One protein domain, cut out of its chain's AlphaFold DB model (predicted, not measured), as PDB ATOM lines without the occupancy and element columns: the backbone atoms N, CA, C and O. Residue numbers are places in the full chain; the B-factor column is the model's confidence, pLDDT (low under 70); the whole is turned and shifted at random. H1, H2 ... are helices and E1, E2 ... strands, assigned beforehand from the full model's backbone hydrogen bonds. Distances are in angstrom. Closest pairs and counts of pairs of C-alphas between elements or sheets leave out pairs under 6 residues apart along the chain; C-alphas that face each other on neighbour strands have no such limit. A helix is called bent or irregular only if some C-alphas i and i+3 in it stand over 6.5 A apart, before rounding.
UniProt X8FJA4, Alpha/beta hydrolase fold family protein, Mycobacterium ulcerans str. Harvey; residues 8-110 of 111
ATOM      1  N   ALA A   8     -16.255  27.917 -38.600       90.50
ATOM      2  CA  ALA A   8     -14.906  27.474 -38.950       90.50
ATOM      3  C   ALA A   8     -13.886  27.643 -37.805       90.50
ATOM      4  O   ALA A   8     -12.867  26.949 -37.797       90.50
ATOM      5  N   SER A   9     -14.171  28.514 -36.830       91.54
ATOM      6  CA  SER A   9     -13.350  28.697 -35.631       91.54
ATOM      7  C   SER A   9     -13.450  27.517 -34.655       91.54
ATOM      8  O   SER A   9     -12.565  27.325 -33.831       91.54
ATOM      9  N   TYR A  10     -14.484  26.677 -34.763       91.31
ATOM     10  CA  TYR A  10     -14.676  25.498 -33.914       91.31
ATOM     11  C   TYR A  10     -14.114  24.248 -34.597       91.31
ATOM     12  O   TYR A  10     -14.849  23.383 -35.070       91.31
ATOM     13  N   SER A  11     -12.786  24.154 -34.676       92.35
ATOM     14  CA  SER A  11     -12.104  23.007 -35.287       92.35
ATOM     15  C   SER A  11     -10.911  22.540 -34.458       92.35
ATOM     16  O   SER A  11     -10.342  23.307 -33.684       92.35
ATOM     17  N   SER A  12     -10.479  21.286 -34.625       93.66
ATOM     18  CA  SER A  12      -9.272  20.770 -33.952       93.66
ATOM     19  C   SER A  12      -8.018  21.585 -34.277       93.66
ATOM     20  O   SER A  12      -7.121  21.684 -33.449       93.66
ATOM     21  N   ARG A  13      -7.950  22.195 -35.470       93.85
ATOM     22  CA  ARG A  13      -6.832  23.057 -35.870       93.85
ATOM     23  C   ARG A  13      -6.794  24.350 -35.055       93.85
ATOM     24  O   ARG A  13      -5.725  24.722 -34.590       93.85
ATOM     25  N   GLU A  14      -7.939  25.002 -34.871       96.55
ATOM     26  CA  GLU A  14      -8.029  26.229 -34.066       96.55
ATOM     27  C   GLU A  14      -7.820  25.923 -32.578       96.55
ATOM     28  O   GLU A  14      -6.987  26.555 -31.940       96.55
ATOM     29  N   ASN A  15      -8.419  24.845 -32.058       96.77
ATOM     30  CA  ASN A  15      -8.161  24.404 -30.682       96.77
ATOM     31  C   ASN A  15      -6.670  24.090 -30.431       96.77
ATOM     32  O   ASN A  15      -6.154  24.335 -29.341       96.77
ATOM     33  N   ALA A  16      -5.950  23.549 -31.423       97.83
ATOM     34  CA  ALA A  16      -4.507  23.338 -31.312       97.83
ATOM     35  C   ALA A  16      -3.739  24.670 -31.225       97.83
ATOM     36  O   ALA A  16      -2.790  24.775 -30.445       97.83
ATOM     37  N   ALA A  17      -4.153  25.692 -31.979       97.90
ATOM     38  CA  ALA A  17      -3.575  27.029 -31.880       97.90
ATOM     39  C   ALA A  17      -3.834  27.653 -30.499       97.90
ATOM     40  O   ALA A  17      -2.902  28.181 -29.890       97.90
ATOM     41  N   ASP A  18      -5.046  27.499 -29.964       97.79
ATOM     42  CA  ASP A  18      -5.413  27.983 -28.629       97.79
ATOM     43  C   ASP A  18      -4.577  27.311 -27.535       97.79
ATOM     44  O   ASP A  18      -3.996  27.980 -26.679       97.79
ATOM     45  N   ILE A  19      -4.423  25.985 -27.590       97.73
ATOM     46  CA  ILE A  19      -3.595  25.235 -26.636       97.73
ATOM     47  C   ILE A  19      -2.120  25.658 -26.724       97.73
ATOM     48  O   ILE A  19      -1.449  25.811 -25.699       97.73
ATOM     49  N   ALA A  20      -1.605  25.906 -27.928       98.04
ATOM     50  CA  ALA A  20      -0.244  26.401 -28.112       98.04
ATOM     51  C   ALA A  20      -0.054  27.831 -27.580       98.04
ATOM     52  O   ALA A  20       0.995  28.139 -27.001       98.04
ATOM     53  N   ALA A  21      -1.053  28.701 -27.747       98.23
ATOM     54  CA  ALA A  21      -1.056  30.042 -27.176       98.23
ATOM     55  C   ALA A  21      -1.087  29.986 -25.643       98.23
ATOM     56  O   ALA A  21      -0.272  30.640 -24.989       98.23
ATOM     57  N   LEU A  22      -1.937  29.129 -25.069       97.99
ATOM     58  CA  LEU A  22      -2.007  28.889 -23.627       97.99
ATOM     59  C   LEU A  22      -0.666  28.425 -23.060       97.99
ATOM     60  O   LEU A  22      -0.226  28.954 -22.042       97.99
ATOM     61  N   ARG A  23       0.039  27.506 -23.732       98.12
ATOM     62  CA  ARG A  23       1.387  27.084 -23.314       98.12
ATOM     63  C   ARG A  23       2.333  28.273 -23.151       98.12
ATOM     64  O   ARG A  23       3.043  28.358 -22.149       98.12
ATOM     65  N   LYS A  24       2.359  29.169 -24.143       98.08
ATOM     66  CA  LYS A  24       3.217  30.364 -24.122       98.08
ATOM     67  C   LYS A  24       2.803  31.310 -23.002       98.08
ATOM     68  O   LYS A  24       3.667  31.766 -22.261       98.08
ATOM     69  N   GLN A  25       1.502  31.548 -22.849       98.47
ATOM     70  CA  GLN A  25       0.964  32.426 -21.812       98.47
ATOM     71  C   GLN A  25       1.267  31.916 -20.398       98.47
ATOM     72  O   GLN A  25       1.522  32.705 -19.494       98.47
ATOM     73  N   LEU A  26       1.280  30.596 -20.212       98.39
ATOM     74  CA  LEU A  26       1.619  29.950 -18.944       98.39
ATOM     75  C   LEU A  26       3.136  29.825 -18.713       98.39
ATOM     76  O   LEU A  26       3.546  29.267 -17.700       98.39
ATOM     77  N   GLY A  27       3.980  30.305 -19.635       98.21
ATOM     78  CA  GLY A  27       5.439  30.236 -19.505       98.21
ATOM     79  C   GLY A  27       6.007  28.813 -19.571       98.21
ATOM     80  O   GLY A  27       7.105  28.559 -19.080       98.21
ATOM     81  N   ILE A  28       5.276  27.866 -20.162       98.42
ATOM     82  CA  ILE A  28       5.682  26.459 -20.206       98.42
ATOM     83  C   ILE A  28       6.650  26.253 -21.376       98.42
ATOM     84  O   ILE A  28       6.245  26.183 -22.538       98.42
ATOM     85  N   GLU A  29       7.944  26.138 -21.079       98.05
ATOM     86  CA  GLU A  29       8.981  25.929 -22.101       98.05
ATOM     87  C   GLU A  29       8.873  24.543 -22.755       98.05
ATOM     88  O   GLU A  29       8.904  24.422 -23.981       98.05
ATOM     89  N   LYS A  30       8.710  23.496 -21.936       98.39
ATOM     90  CA  LYS A  30       8.562  22.106 -22.376       98.39
ATOM     91  C   LYS A  30       7.406  21.425 -21.666       98.39
ATOM     92  O   LYS A  30       7.170  21.652 -20.484       98.39
ATOM     93  N   TRP A  31       6.727  20.541 -22.381       98.17
ATOM     94  CA  TRP A  31       5.566  19.809 -21.879       98.17
ATOM     95  C   TRP A  31       5.415  18.440 -22.532       98.17
ATOM     96  O   TRP A  31       5.971  18.166 -23.598       98.17
ATOM     97  N   ASN A  32       4.646  17.581 -21.868       98.33
ATOM     98  CA  ASN A  32       4.244  16.283 -22.385       98.33
ATOM     99  C   ASN A  32       2.745  16.339 -22.698       98.33
ATOM    100  O   ASN A  32       1.976  16.874 -21.901       98.33
ATOM    101  N   ILE A  33       2.335  15.781 -23.832       98.32
ATOM    102  CA  ILE A  33       0.934  15.771 -24.264       98.32
ATOM    103  C   ILE A  33       0.367  14.366 -24.090       98.32
ATOM    104  O   ILE A  33       0.974  13.390 -24.529       98.32
ATOM    105  N   TYR A  34      -0.810  14.271 -23.476       98.34
ATOM    106  CA  TYR A  34      -1.592  13.043 -23.407       98.34
ATOM    107  C   TYR A  34      -2.939  13.268 -24.094       98.34
ATOM    108  O   TYR A  34      -3.747  14.067 -23.626       98.34
ATOM    109  N   GLY A  35      -3.152  12.607 -25.232       98.02
ATOM    110  CA  GLY A  35      -4.356  12.745 -26.046       98.02
ATOM    111  C   GLY A  35      -5.172  11.459 -26.042       98.02
ATOM    112  O   GLY A  35      -4.701  10.445 -26.548       98.02
ATOM    113  N   VAL A  36      -6.395  11.511 -25.516       97.79
ATOM    114  CA  VAL A  36      -7.331  10.375 -25.490       97.79
ATOM    115  C   VAL A  36      -8.486  10.644 -26.444       97.79
ATOM    116  O   VAL A  36      -9.077  11.726 -26.392       97.79
ATOM    117  N   SER A  37      -8.865   9.661 -27.267       95.05
ATOM    118  CA  SER A  37     -10.030   9.774 -28.158       95.05
ATOM    119  C   SER A  37      -9.890  11.003 -29.071       95.05
ATOM    120  O   SER A  37      -8.839  11.174 -29.684       95.05
ATOM    121  N   TYR A  38     -10.876  11.902 -29.143       94.90
ATOM    122  CA  TYR A  38     -10.770  13.199 -29.833       94.90
ATOM    123  C   TYR A  38      -9.469  13.958 -29.507       94.90
ATOM    124  O   TYR A  38      -8.841  14.538 -30.392       94.90
ATOM    125  N   GLY A  39      -9.014  13.897 -28.252       96.85
ATOM    126  CA  GLY A  39      -7.770  14.528 -27.822       96.85
ATOM    127  C   GLY A  39      -6.534  14.009 -28.562       96.85
ATOM    128  O   GLY A  39      -5.532  14.711 -28.624       96.85
ATOM    129  N   SER A  40      -6.590  12.815 -29.156       97.39
ATOM    130  CA  SER A  40      -5.514  12.300 -30.004       97.39
ATOM    131  C   SER A  40      -5.472  12.968 -31.384       97.39
ATOM    132  O   SER A  40      -4.374  13.218 -31.875       97.39
ATOM    133  N   ASP A  41      -6.611  13.318 -31.997       96.13
ATOM    134  CA  ASP A  41      -6.647  14.163 -33.206       96.13
ATOM    135  C   ASP A  41      -6.053  15.535 -32.870       96.13
ATOM    136  O   ASP A  41      -5.068  15.954 -33.468       96.13
ATOM    137  N   LEU A  42      -6.546  16.172 -31.807       97.08
ATOM    138  CA  LEU A  42      -6.030  17.453 -31.322       97.08
ATOM    139  C   LEU A  42      -4.516  17.428 -31.043       97.08
ATOM    140  O   LEU A  42      -3.791  18.337 -31.449       97.08
ATOM    141  N   ALA A  43      -4.018  16.374 -30.392       98.12
ATOM    142  CA  ALA A  43      -2.593  16.189 -30.136       98.12
ATOM    143  C   ALA A  43      -1.790  16.036 -31.440       98.12
ATOM    144  O   ALA A  43      -0.743  16.662 -31.591       98.12
ATOM    145  N   GLN A  44      -2.288  15.272 -32.417       97.61
ATOM    146  CA  GLN A  44      -1.657  15.167 -33.736       97.61
ATOM    147  C   GLN A  44      -1.625  16.526 -34.456       97.61
ATOM    148  O   GLN A  44      -0.610  16.874 -35.062       97.61
ATOM    149  N   GLN A  45      -2.686  17.333 -34.344       96.86
ATOM    150  CA  GLN A  45      -2.710  18.691 -34.896       96.86
ATOM    151  C   GLN A  45      -1.674  19.599 -34.221       96.86
ATOM    152  O   GLN A  45      -0.929  20.280 -34.923       96.86
ATOM    153  N   LEU A  46      -1.551  19.546 -32.888       97.75
ATOM    154  CA  LEU A  46      -0.493  20.242 -32.145       97.75
ATOM    155  C   LEU A  46       0.899  19.846 -32.644       97.75
ATOM    156  O   LEU A  46       1.721  20.715 -32.914       97.75
ATOM    157  N   LEU A  47       1.161  18.551 -32.835       97.58
ATOM    158  CA  LEU A  47       2.450  18.088 -33.352       97.58
ATOM    159  C   LEU A  47       2.727  18.585 -34.777       97.58
ATOM    160  O   LEU A  47       3.880  18.822 -35.137       97.58
ATOM    161  N   ARG A  48       1.680  18.744 -35.592       96.66
ATOM    162  CA  ARG A  48       1.788  19.194 -36.980       96.66
ATOM    163  C   ARG A  48       2.020  20.701 -37.102       96.66
ATOM    164  O   ARG A  48       2.784  21.105 -37.974       96.66
ATOM    165  N   THR A  49       1.362  21.526 -36.283       97.09
ATOM    166  CA  THR A  49       1.362  22.995 -36.459       97.09
ATOM    167  C   THR A  49       2.004  23.786 -35.324       97.09
ATOM    168  O   THR A  49       2.399  24.925 -35.555       97.09
ATOM    169  N   HIS A  50       2.144  23.211 -34.128       97.75
ATOM    170  CA  HIS A  50       2.629  23.888 -32.916       97.75
ATOM    171  C   HIS A  50       3.540  22.974 -32.083       97.75
ATOM    172  O   HIS A  50       3.324  22.728 -30.893       97.75
ATOM    173  N   ARG A  51       4.559  22.414 -32.739       97.52
ATOM    174  CA  ARG A  51       5.449  21.393 -32.161       97.52
ATOM    175  C   ARG A  51       6.399  21.907 -31.078       97.52
ATOM    176  O   ARG A  51       7.103  21.113 -30.454       97.52
ATOM    177  N   GLU A  52       6.475  23.217 -30.876       97.56
ATOM    178  CA  GLU A  52       7.438  23.842 -29.978       97.56
ATOM    179  C   GLU A  52       7.204  23.415 -28.524       97.56
ATOM    180  O   GLU A  52       6.101  23.520 -27.984       97.56
ATOM    181  N   GLY A  53       8.270  22.948 -27.877       97.20
ATOM    182  CA  GLY A  53       8.244  22.515 -26.481       97.20
ATOM    183  C   GLY A  53       7.694  21.104 -26.250       97.20
ATOM    184  O   GLY A  53       7.846  20.593 -25.139       97.20
ATOM    185  N   ILE A  54       7.094  20.437 -27.248       98.35
ATOM    186  CA  ILE A  54       6.605  19.054 -27.095       98.35
ATOM    187  C   ILE A  54       7.799  18.124 -26.843       98.35
ATOM    188  O   ILE A  54       8.591  17.849 -27.743       98.35
ATOM    189  N   ARG A  55       7.924  17.631 -25.606       98.21
ATOM    190  CA  ARG A  55       8.968  16.686 -25.181       98.21
ATOM    191  C   ARG A  55       8.567  15.243 -25.465       98.21
ATOM    192  O   ARG A  55       9.390  14.453 -25.914       98.21
ATOM    193  N   SER A  56       7.320  14.893 -25.173       98.44
ATOM    194  CA  SER A  56       6.755  13.579 -25.474       98.44
ATOM    195  C   SER A  56       5.256  13.684 -25.717       98.44
ATOM    196  O   SER A  56       4.596  14.593 -25.212       98.44
ATOM    197  N   MET A  57       4.714  12.722 -26.457       98.49
ATOM    198  CA  MET A  57       3.292  12.621 -26.748       98.49
ATOM    199  C   MET A  57       2.845  11.174 -26.578       98.49
ATOM    200  O   MET A  57       3.475  10.270 -27.118       98.49
ATOM    201  N   VAL A  58       1.770  10.966 -25.825       98.50
ATOM    202  CA  VAL A  58       1.102   9.672 -25.682       98.50
ATOM    203  C   VAL A  58      -0.296   9.813 -26.263       98.50
ATOM    204  O   VAL A  58      -1.033  10.730 -25.898       98.50
ATOM    205  N   LEU A  59      -0.639   8.915 -27.183       98.41
ATOM    206  CA  LEU A  59      -1.941   8.870 -27.832       98.41
ATOM    207  C   LEU A  59      -2.650   7.586 -27.408       98.41
ATOM    208  O   LEU A  59      -2.123   6.495 -27.612       98.41
ATOM    209  N   ASP A  60      -3.836   7.726 -26.832       97.92
ATOM    210  CA  ASP A  60      -4.706   6.623 -26.436       97.92
ATOM    211  C   ASP A  60      -6.021   6.711 -27.222       97.92
ATOM    212  O   ASP A  60      -6.561   7.797 -27.448       97.92
ATOM    213  N   SER A  61      -6.538   5.559 -27.657       94.65
ATOM    214  CA  SER A  61      -7.771   5.454 -28.443       94.65
ATOM    215  C   SER A  61      -7.742   6.377 -29.670       94.65
ATOM    216  O   SER A  61      -8.583   7.260 -29.831       94.65
ATOM    217  N   VAL A  62      -6.708   6.193 -30.500       95.13
ATOM    218  CA  VAL A  62      -6.315   7.121 -31.569       95.13
ATOM    219  C   VAL A  62      -7.433   7.355 -32.586       95.13
ATOM    220  O   VAL A  62      -7.974   6.420 -33.173       95.13
ATOM    221  N   VAL A  63      -7.707   8.630 -32.849       93.39
ATOM    222  CA  VAL A  63      -8.599   9.125 -33.894       93.39
ATOM    223  C   VAL A  63      -7.744   9.585 -35.080       93.39
ATOM    224  O   VAL A  63      -6.893  10.463 -34.912       93.39
ATOM    225  N   PRO A  64      -7.929   9.010 -36.280       92.77
ATOM    226  CA  PRO A  64      -7.227   9.459 -37.479       92.77
ATOM    227  C   PRO A  64      -7.631  10.881 -37.886       92.77
ATOM    228  O   PRO A  64      -8.814  11.207 -37.926       92.77
ATOM    229  N   THR A  65      -6.659  11.703 -38.283       91.41
ATOM    230  CA  THR A  65      -6.893  13.097 -38.715       91.41
ATOM    231  C   THR A  65      -7.497  13.209 -40.123       91.41
ATOM    232  O   THR A  65      -7.747  14.311 -40.606       91.41
ATOM    233  N   SER A  66      -7.652  12.090 -40.840       90.82
ATOM    234  CA  SER A  66      -8.090  12.047 -42.243       90.82
ATOM    235  C   SER A  66      -9.609  12.058 -42.420       90.82
ATOM    236  O   SER A  66     -10.085  12.211 -43.545       90.82
ATOM    237  N   PHE A  67     -10.377  11.891 -41.344       88.08
ATOM    238  CA  PHE A  67     -11.834  11.907 -41.389       88.08
ATOM    239  C   PHE A  67     -12.434  12.502 -40.116       88.08
ATOM    240  O   PHE A  67     -11.805  12.530 -39.062       88.08
ATOM    241  N   ASN A  68     -13.692  12.936 -40.202       87.14
ATOM    242  CA  ASN A  68     -14.451  13.346 -39.030       87.14
ATOM    243  C   ASN A  68     -14.900  12.106 -38.242       87.14
ATOM    244  O   ASN A  68     -15.580  11.229 -38.782       87.14
ATOM    245  N   LEU A  69     -14.520  12.033 -36.963       87.58
ATOM    246  CA  LEU A  69     -14.889  10.920 -36.090       87.58
ATOM    247  C   LEU A  69     -16.405  10.718 -36.031       87.58
ATOM    248  O   LEU A  69     -16.846   9.580 -36.094       87.58
ATOM    249  N   ILE A  70     -17.202  11.782 -35.954       87.44
ATOM    250  CA  ILE A  70     -18.664  11.690 -35.827       87.44
ATOM    251  C   ILE A  70     -19.299  11.034 -37.059       87.44
ATOM    252  O   ILE A  70     -20.267  10.289 -36.931       87.44
ATOM    253  N   ASP A  71     -18.704  11.197 -38.239       88.65
ATOM    254  CA  ASP A  71     -19.196  10.549 -39.460       88.65
ATOM    255  C   ASP A  71     -18.860   9.046 -39.496       88.65
ATOM    256  O   ASP A  71     -19.471   8.268 -40.233       88.65
ATOM    257  N   ARG A  72     -17.854   8.611 -38.723       85.74
ATOM    258  CA  ARG A  72     -17.242   7.273 -38.817       85.74
ATOM    259  C   ARG A  72     -17.348   6.431 -37.547       85.74
ATOM    260  O   ARG A  72     -17.161   5.218 -37.621       85.74
ATOM    261  N   TRP A  73     -17.688   7.028 -36.407       82.16
ATOM    262  CA  TRP A  73     -17.674   6.392 -35.082       82.16
ATOM    263  C   TRP A  73     -18.547   5.140 -34.994       82.16
ATOM    264  O   TRP A  73     -18.248   4.233 -34.223       82.16
ATOM    265  N   TRP A  74     -19.590   5.050 -35.822       83.84
ATOM    266  CA  TRP A  74     -20.520   3.928 -35.821       83.84
ATOM    267  C   TRP A  74     -20.014   2.697 -36.584       83.84
ATOM    268  O   TRP A  74     -20.497   1.596 -36.347       83.84
ATOM    269  N   GLN A  75     -19.019   2.831 -37.464       84.18
ATOM    270  CA  GLN A  75     -18.641   1.754 -38.392       84.18
ATOM    271  C   GLN A  75     -18.099   0.515 -37.671       84.18
ATOM    272  O   GLN A  75     -18.508  -0.610 -37.966       84.18
ATOM    273  N   ALA A  76     -17.212   0.714 -36.694       81.03
ATOM    274  CA  ALA A  76     -16.640  -0.390 -35.928       81.03
ATOM    275  C   ALA A  76     -17.675  -1.059 -34.998       81.03
ATOM    276  O   ALA A  76     -17.828  -2.282 -35.091       81.03
ATOM    277  N   PRO A  77     -18.441  -0.317 -34.167       82.90
ATOM    278  CA  PRO A  77     -19.541  -0.895 -33.401       82.90
ATOM    279  C   PRO A  77     -20.553  -1.634 -34.276       82.90
ATOM    280  O   PRO A  77     -20.912  -2.761 -33.956       82.90
ATOM    281  N   GLN A  78     -20.965  -1.066 -35.412       81.91
ATOM    282  CA  GLN A  78     -21.951  -1.684 -36.300       81.91
ATOM    283  C   GLN A  78     -21.475  -3.031 -36.862       81.91
ATOM    284  O   GLN A  78     -22.271  -3.959 -36.974       81.91
ATOM    285  N   ALA A  79     -20.183  -3.174 -37.163       84.71
ATOM    286  CA  ALA A  79     -19.615  -4.438 -37.630       84.71
ATOM    287  C   ALA A  79     -19.404  -5.464 -36.498       84.71
ATOM    288  O   ALA A  79     -19.519  -6.673 -36.716       84.71
ATOM    289  N   ALA A  80     -19.068  -4.999 -35.291       86.77
ATOM    290  CA  ALA A  80     -18.756  -5.859 -34.149       86.77
ATOM    291  C   ALA A  80     -19.998  -6.301 -33.360       86.77
ATOM    292  O   ALA A  80     -20.001  -7.385 -32.768       86.77
ATOM    293  N   TRP A  81     -21.051  -5.484 -33.348       86.83
ATOM    294  CA  TRP A  81     -22.236  -5.683 -32.521       86.83
ATOM    295  C   TRP A  81     -23.009  -6.961 -32.877       86.83
ATOM    296  O   TRP A  81     -23.205  -7.780 -31.975       86.83
ATOM    297  N   PRO A  82     -23.355  -7.236 -34.153       87.26
ATOM    298  CA  PRO A  82     -24.062  -8.466 -34.507       87.26
ATOM    299  C   PRO A  82     -23.261  -9.723 -34.154       87.26
ATOM    300  O   PRO A  82     -23.818 -10.673 -33.617       87.26
ATOM    301  N   ARG A  83     -21.935  -9.707 -34.363       86.79
ATOM    302  CA  ARG A  83     -21.054 -10.847 -34.038       86.79
ATOM    303  C   ARG A  83     -20.950 -11.086 -32.537       86.79
ATOM    304  O   ARG A  83     -20.896 -12.227 -32.085       86.79
ATOM    305  N   SER A  84     -20.905 -10.007 -31.759       85.88
ATOM    306  CA  SER A  84     -20.893 -10.076 -30.296       85.88
ATOM    307  C   SER A  84     -22.205 -10.655 -29.767       85.88
ATOM    308  O   SER A  84     -22.179 -11.522 -28.895       85.88
ATOM    309  N   LEU A  85     -23.340 -10.232 -30.337       85.89
ATOM    310  CA  LEU A  85     -24.660 -10.773 -30.013       85.89
ATOM    311  C   LEU A  85     -24.788 -12.250 -30.392       85.89
ATOM    312  O   LEU A  85     -25.197 -13.056 -29.561       85.89
ATOM    313  N   GLU A  86     -24.381 -12.627 -31.602       88.68
ATOM    314  CA  GLU A  86     -24.399 -14.019 -32.055       88.68
ATOM    315  C   GLU A  86     -23.558 -14.917 -31.136       88.68
ATOM    316  O   GLU A  86     -24.023 -15.971 -30.695       88.68
ATOM    317  N   ARG A  87     -22.352 -14.471 -30.749       85.91
ATOM    318  CA  ARG A  87     -21.520 -15.168 -29.753       85.91
ATOM    319  C   ARG A  87     -22.205 -15.295 -28.399       85.91
ATOM    320  O   ARG A  87     -22.068 -16.328 -27.755       85.91
ATOM    321  N   ALA A  88     -22.917 -14.266 -27.950       85.11
ATOM    322  CA  ALA A  88     -23.647 -14.318 -26.687       85.11
ATOM    323  C   ALA A  88     -24.821 -15.312 -26.738       85.11
ATOM    324  O   ALA A  88     -25.087 -15.990 -25.746       85.11
ATOM    325  N   MET A  89     -25.495 -15.436 -27.886       86.20
ATOM    326  CA  MET A  89     -26.621 -16.356 -28.078       86.20
ATOM    327  C   MET A  89     -26.181 -17.815 -28.241       86.20
ATOM    328  O   MET A  89     -26.885 -18.719 -27.794       86.20
ATOM    329  N   THR A  90     -25.022 -18.049 -28.859       87.61
ATOM    330  CA  THR A  90     -24.519 -19.398 -29.172       87.61
ATOM    331  C   THR A  90     -23.572 -19.968 -28.119       87.61
ATOM    332  O   THR A  90     -23.387 -21.181 -28.078       87.61
ATOM    333  N   ASN A  91     -22.985 -19.144 -27.242       83.72
ATOM    334  CA  ASN A  91     -22.080 -19.600 -26.186       83.72
ATOM    335  C   ASN A  91     -22.839 -19.886 -24.870       83.72
ATOM    336  O   ASN A  91     -23.213 -18.939 -24.168       83.72
ATOM    337  N   PRO A  92     -22.988 -21.157 -24.442       73.10
ATOM    338  CA  PRO A  92     -23.672 -21.498 -23.191       73.10
ATOM    339  C   PRO A  92     -23.003 -20.873 -21.956       73.10
ATOM    340  O   PRO A  92     -23.671 -20.560 -20.970       73.10
ATOM    341  N   GLY A  93     -21.682 -20.654 -22.010       74.77
ATOM    342  CA  GLY A  93     -20.896 -20.065 -20.925       74.77
ATOM    343  C   GLY A  93     -21.086 -18.555 -20.755       74.77
ATOM    344  O   GLY A  93     -20.796 -18.031 -19.679       74.77
ATOM    345  N   ALA A  94     -21.609 -17.853 -21.767       67.63
ATOM    346  CA  ALA A  94     -21.831 -16.405 -21.716       67.63
ATOM    347  C   ALA A  94     -22.983 -16.001 -20.777       67.63
ATOM    348  O   ALA A  94     -23.089 -14.841 -20.393       67.63
ATOM    349  N   ARG A  95     -23.816 -16.959 -20.344       62.52
ATOM    350  CA  ARG A  95     -24.914 -16.727 -19.392       62.52
ATOM    351  C   ARG A  95     -24.458 -16.503 -17.947       62.52
ATOM    352  O   ARG A  95     -25.304 -16.308 -17.075       62.52
ATOM    353  N   LYS A  96     -23.153 -16.556 -17.644       67.07
ATOM    354  CA  LYS A  96     -22.693 -16.310 -16.273       67.07
ATOM    355  C   LYS A  96     -22.881 -14.828 -15.920       67.07
ATOM    356  O   LYS A  96     -22.354 -13.976 -16.632       67.07
ATOM    357  N   PRO A  97     -23.594 -14.505 -14.827       64.19
ATOM    358  CA  PRO A  97     -23.809 -13.123 -14.428       64.19
ATOM    359  C   PRO A  97     -22.463 -12.431 -14.190       64.19
ATOM    360  O   PRO A  97     -21.594 -12.970 -13.499       64.19
ATOM    361  N   ILE A  98     -22.301 -11.234 -14.761       65.35
ATOM    362  CA  ILE A  98     -21.160 -10.349 -14.508       65.35
ATOM    363  C   ILE A  98     -21.125 -10.059 -13.003       65.35
ATOM    364  O   ILE A  98     -21.919  -9.282 -12.479       65.35
ATOM    365  N   ARG A  99     -20.201 -10.705 -12.284       67.74
ATOM    366  CA  ARG A  99     -20.062 -10.564 -10.824       67.74
ATOM    367  C   ARG A  99     -19.266  -9.330 -10.394       67.74
ATOM    368  O   ARG A  99     -19.000  -9.180  -9.204       67.74
ATOM    369  N   ILE A 100     -18.885  -8.444 -11.321       66.44
ATOM    370  CA  ILE A 100     -18.002  -7.311 -10.999       66.44
ATOM    371  C   ILE A 100     -18.626  -6.391  -9.939       66.44
ATOM    372  O   ILE A 100     -17.954  -5.997  -8.991       66.44
ATOM    373  N   TRP A 101     -19.944  -6.185 -10.002       52.04
ATOM    374  CA  TRP A 101     -20.679  -5.395  -9.015       52.04
ATOM    375  C   TRP A 101     -20.870  -6.113  -7.672       52.04
ATOM    376  O   TRP A 101     -20.837  -5.459  -6.634       52.04
ATOM    377  N   GLN A 102     -20.973  -7.450  -7.657       58.35
ATOM    378  CA  GLN A 102     -21.051  -8.222  -6.404       58.35
ATOM    379  C   GLN A 102     -19.746  -8.167  -5.597       58.35
ATOM    380  O   GLN A 102     -19.770  -8.347  -4.383       58.35
ATOM    381  N   ARG A 103     -18.601  -7.922  -6.252       57.71
ATOM    382  CA  ARG A 103     -17.317  -7.747  -5.561       57.71
ATOM    383  C   ARG A 103     -17.188  -6.351  -4.941       57.71
ATOM    384  O   ARG A 103     -16.642  -6.242  -3.852       57.71
ATOM    385  N   CYS A 104     -17.698  -5.309  -5.601       57.37
ATOM    386  CA  CYS A 104     -17.639  -3.939  -5.077       57.37
ATOM    387  C   CYS A 104     -18.567  -3.722  -3.872       57.37
ATOM    388  O   CYS A 104     -18.198  -2.999  -2.944       57.37
ATOM    389  N   SER A 105     -19.745  -4.359  -3.851       57.44
ATOM    390  CA  SER A 105     -20.699  -4.202  -2.745       57.44
ATOM    391  C   SER A 105     -20.196  -4.806  -1.431       57.44
ATOM    392  O   SER A 105     -20.369  -4.191  -0.381       57.44
ATOM    393  N   SER A 106     -19.509  -5.953  -1.461       58.35
ATOM    394  CA  SER A 106     -19.006  -6.579  -0.229       58.35
ATOM    395  C   SER A 106     -17.875  -5.788   0.431       58.35
ATOM    396  O   SER A 106     -17.768  -5.788   1.653       58.35
ATOM    397  N   THR A 107     -17.072  -5.051  -0.339       56.97
ATOM    398  CA  THR A 107     -16.045  -4.162   0.225       56.97
ATOM    399  C   THR A 107     -16.607  -2.874   0.823       56.97
ATOM    400  O   THR A 107     -15.973  -2.301   1.703       56.97
ATOM    401  N   TRP A 108     -17.790  -2.426   0.389       53.62
ATOM    402  CA  TRP A 108     -18.426  -1.215   0.925       53.62
ATOM    403  C   TRP A 108     -19.245  -1.452   2.200       53.62
ATOM    404  O   TRP A 108     -19.536  -0.492   2.895       53.62
ATOM    405  N   SER A 109     -19.585  -2.698   2.547       57.24
ATOM    406  CA  SER A 109     -20.233  -3.023   3.836       57.24
ATOM    407  C   SER A 109     -19.253  -3.355   4.970       57.24
ATOM    408  O   SER A 109     -19.692  -3.699   6.061       57.24
ATOM    409  N   ALA A 110     -17.938  -3.283   4.733       55.36
ATOM    410  CA  ALA A 110     -16.910  -3.529   5.753       55.36
ATOM    411  C   ALA A 110     -16.191  -2.245   6.222       55.36
ATOM    412  O   ALA A 110     -15.108  -2.321   6.804       55.36
TER     413      ALA A 110
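Overview. This is residues 8 to 110 of the 111 residues of the protein "Alpha/beta hydrolase fold family protein" of Mycobacterium ulcerans str. Harvey (UniProt X8FJA4). A small head, residues 8 to 73, opens the printed part, and a long free arm, residues 74 to 110, leads away from it and turns a corner near H5. In the head, helix H2 covers the pair of parallel strands E1 and E2, helix H1 packs across H2, and the short helix H3 comes just before the arm, which is built of H4, H5 and H6. The printed part has 103 residues, with six named helices and two named strands in the order H1, E1, H2, E2, H3, H4, H5, H6, and the class is mostly helix. The sheet has the order E1, E2 and is parallel. The whole is extended, with a radius of gyration of the C-alphas of 21.0 A, and flat, with spans of 57 by 42 by 23 A.

Along the chain. H1, residues 12 to 25, begins at C-alpha 12 (-9.272, 20.770, -33.952) and measures 19.7 A from first to last C-alpha. E1, residues 31 to 36, is 16.4 A long. H2, residues 38 to 49, is 16.9 A long, and E2, residues 54 to 60, is 16.8 A long. H3 is short, residues 69 to 72. H4, residues 75 to 90, is the longest helix at 16 residues and 23.8 A, and it begins at C-alpha 75 (-18.641, 1.754, -38.392). It is irregular, but only just: C-alphas 79 and 82 are 6.8 A apart. H5 has four residues, 92 to 95, and is neither bent nor irregular, but only just, with C-alphas 92 and 95 lying 6.2 A apart. H6, residues 100 to 108, is 13.4 A long and ends at C-alpha 108 (-18.426, -1.215, 0.925).

Arrangement. E1 and E2 are parallel neighbours, with 14 degrees between their directions. The C-alphas of Ile 33 and Met 57 face each other at 4.7 A. N 33 and O 56 are within hydrogen-bond range at 2.9 A, and so are N 58 and O 33 at 2.9 A. E1, H2 and E2 form a strand-helix-strand unit, two parallel neighbour strands with a helix between them in the chain, and its crossover is right-handed. The closest C-alphas of E1 and H2 are those of Gly 35 and Ala 43, 5.6 A apart. Those of H2 and E2 are of Ser 40 and Leu 59, 5.4 A apart. H1 and H2 touch, their closest C-alphas being those of Ala 16 and Leu 46 at 5.1 A. They run the same way at a steep tilt of 69 degrees, only just short of about perpendicular. H1 is apart from E2. H2 and H3 are close but not clearly touching, with Tyr 38 and Leu 69 the closest at 7.8 A between C-alphas. H3 and H4 meet only through their link. H4 and H5 are close but not clearly touching, the closest C-alphas being those of Ala 88 and Ala 94 at 5.7 A. H6 is apart from H5 and from H4. In H1 and H2 every O i to N i+4 pair is within hydrogen-bond range; in H4 it is 10 of 12 and in H6 3 of 5, while H3 and H5 are too short for such a pair.

Size, cuts and confidence. The two C-alphas farthest apart, those of Gly 27 and Pro 92, are 59.5 A from each other. Residues 74 to 110 stand free; without them the body of 66 residues spans 37 by 26 by 15 A. The printed part has no cut. No link is long: the one from E2 to H3, with 8 residues, is short, and the others are tight. The mean pLDDT of the printed part is 87.6, and residues 94 to 110 are under 70.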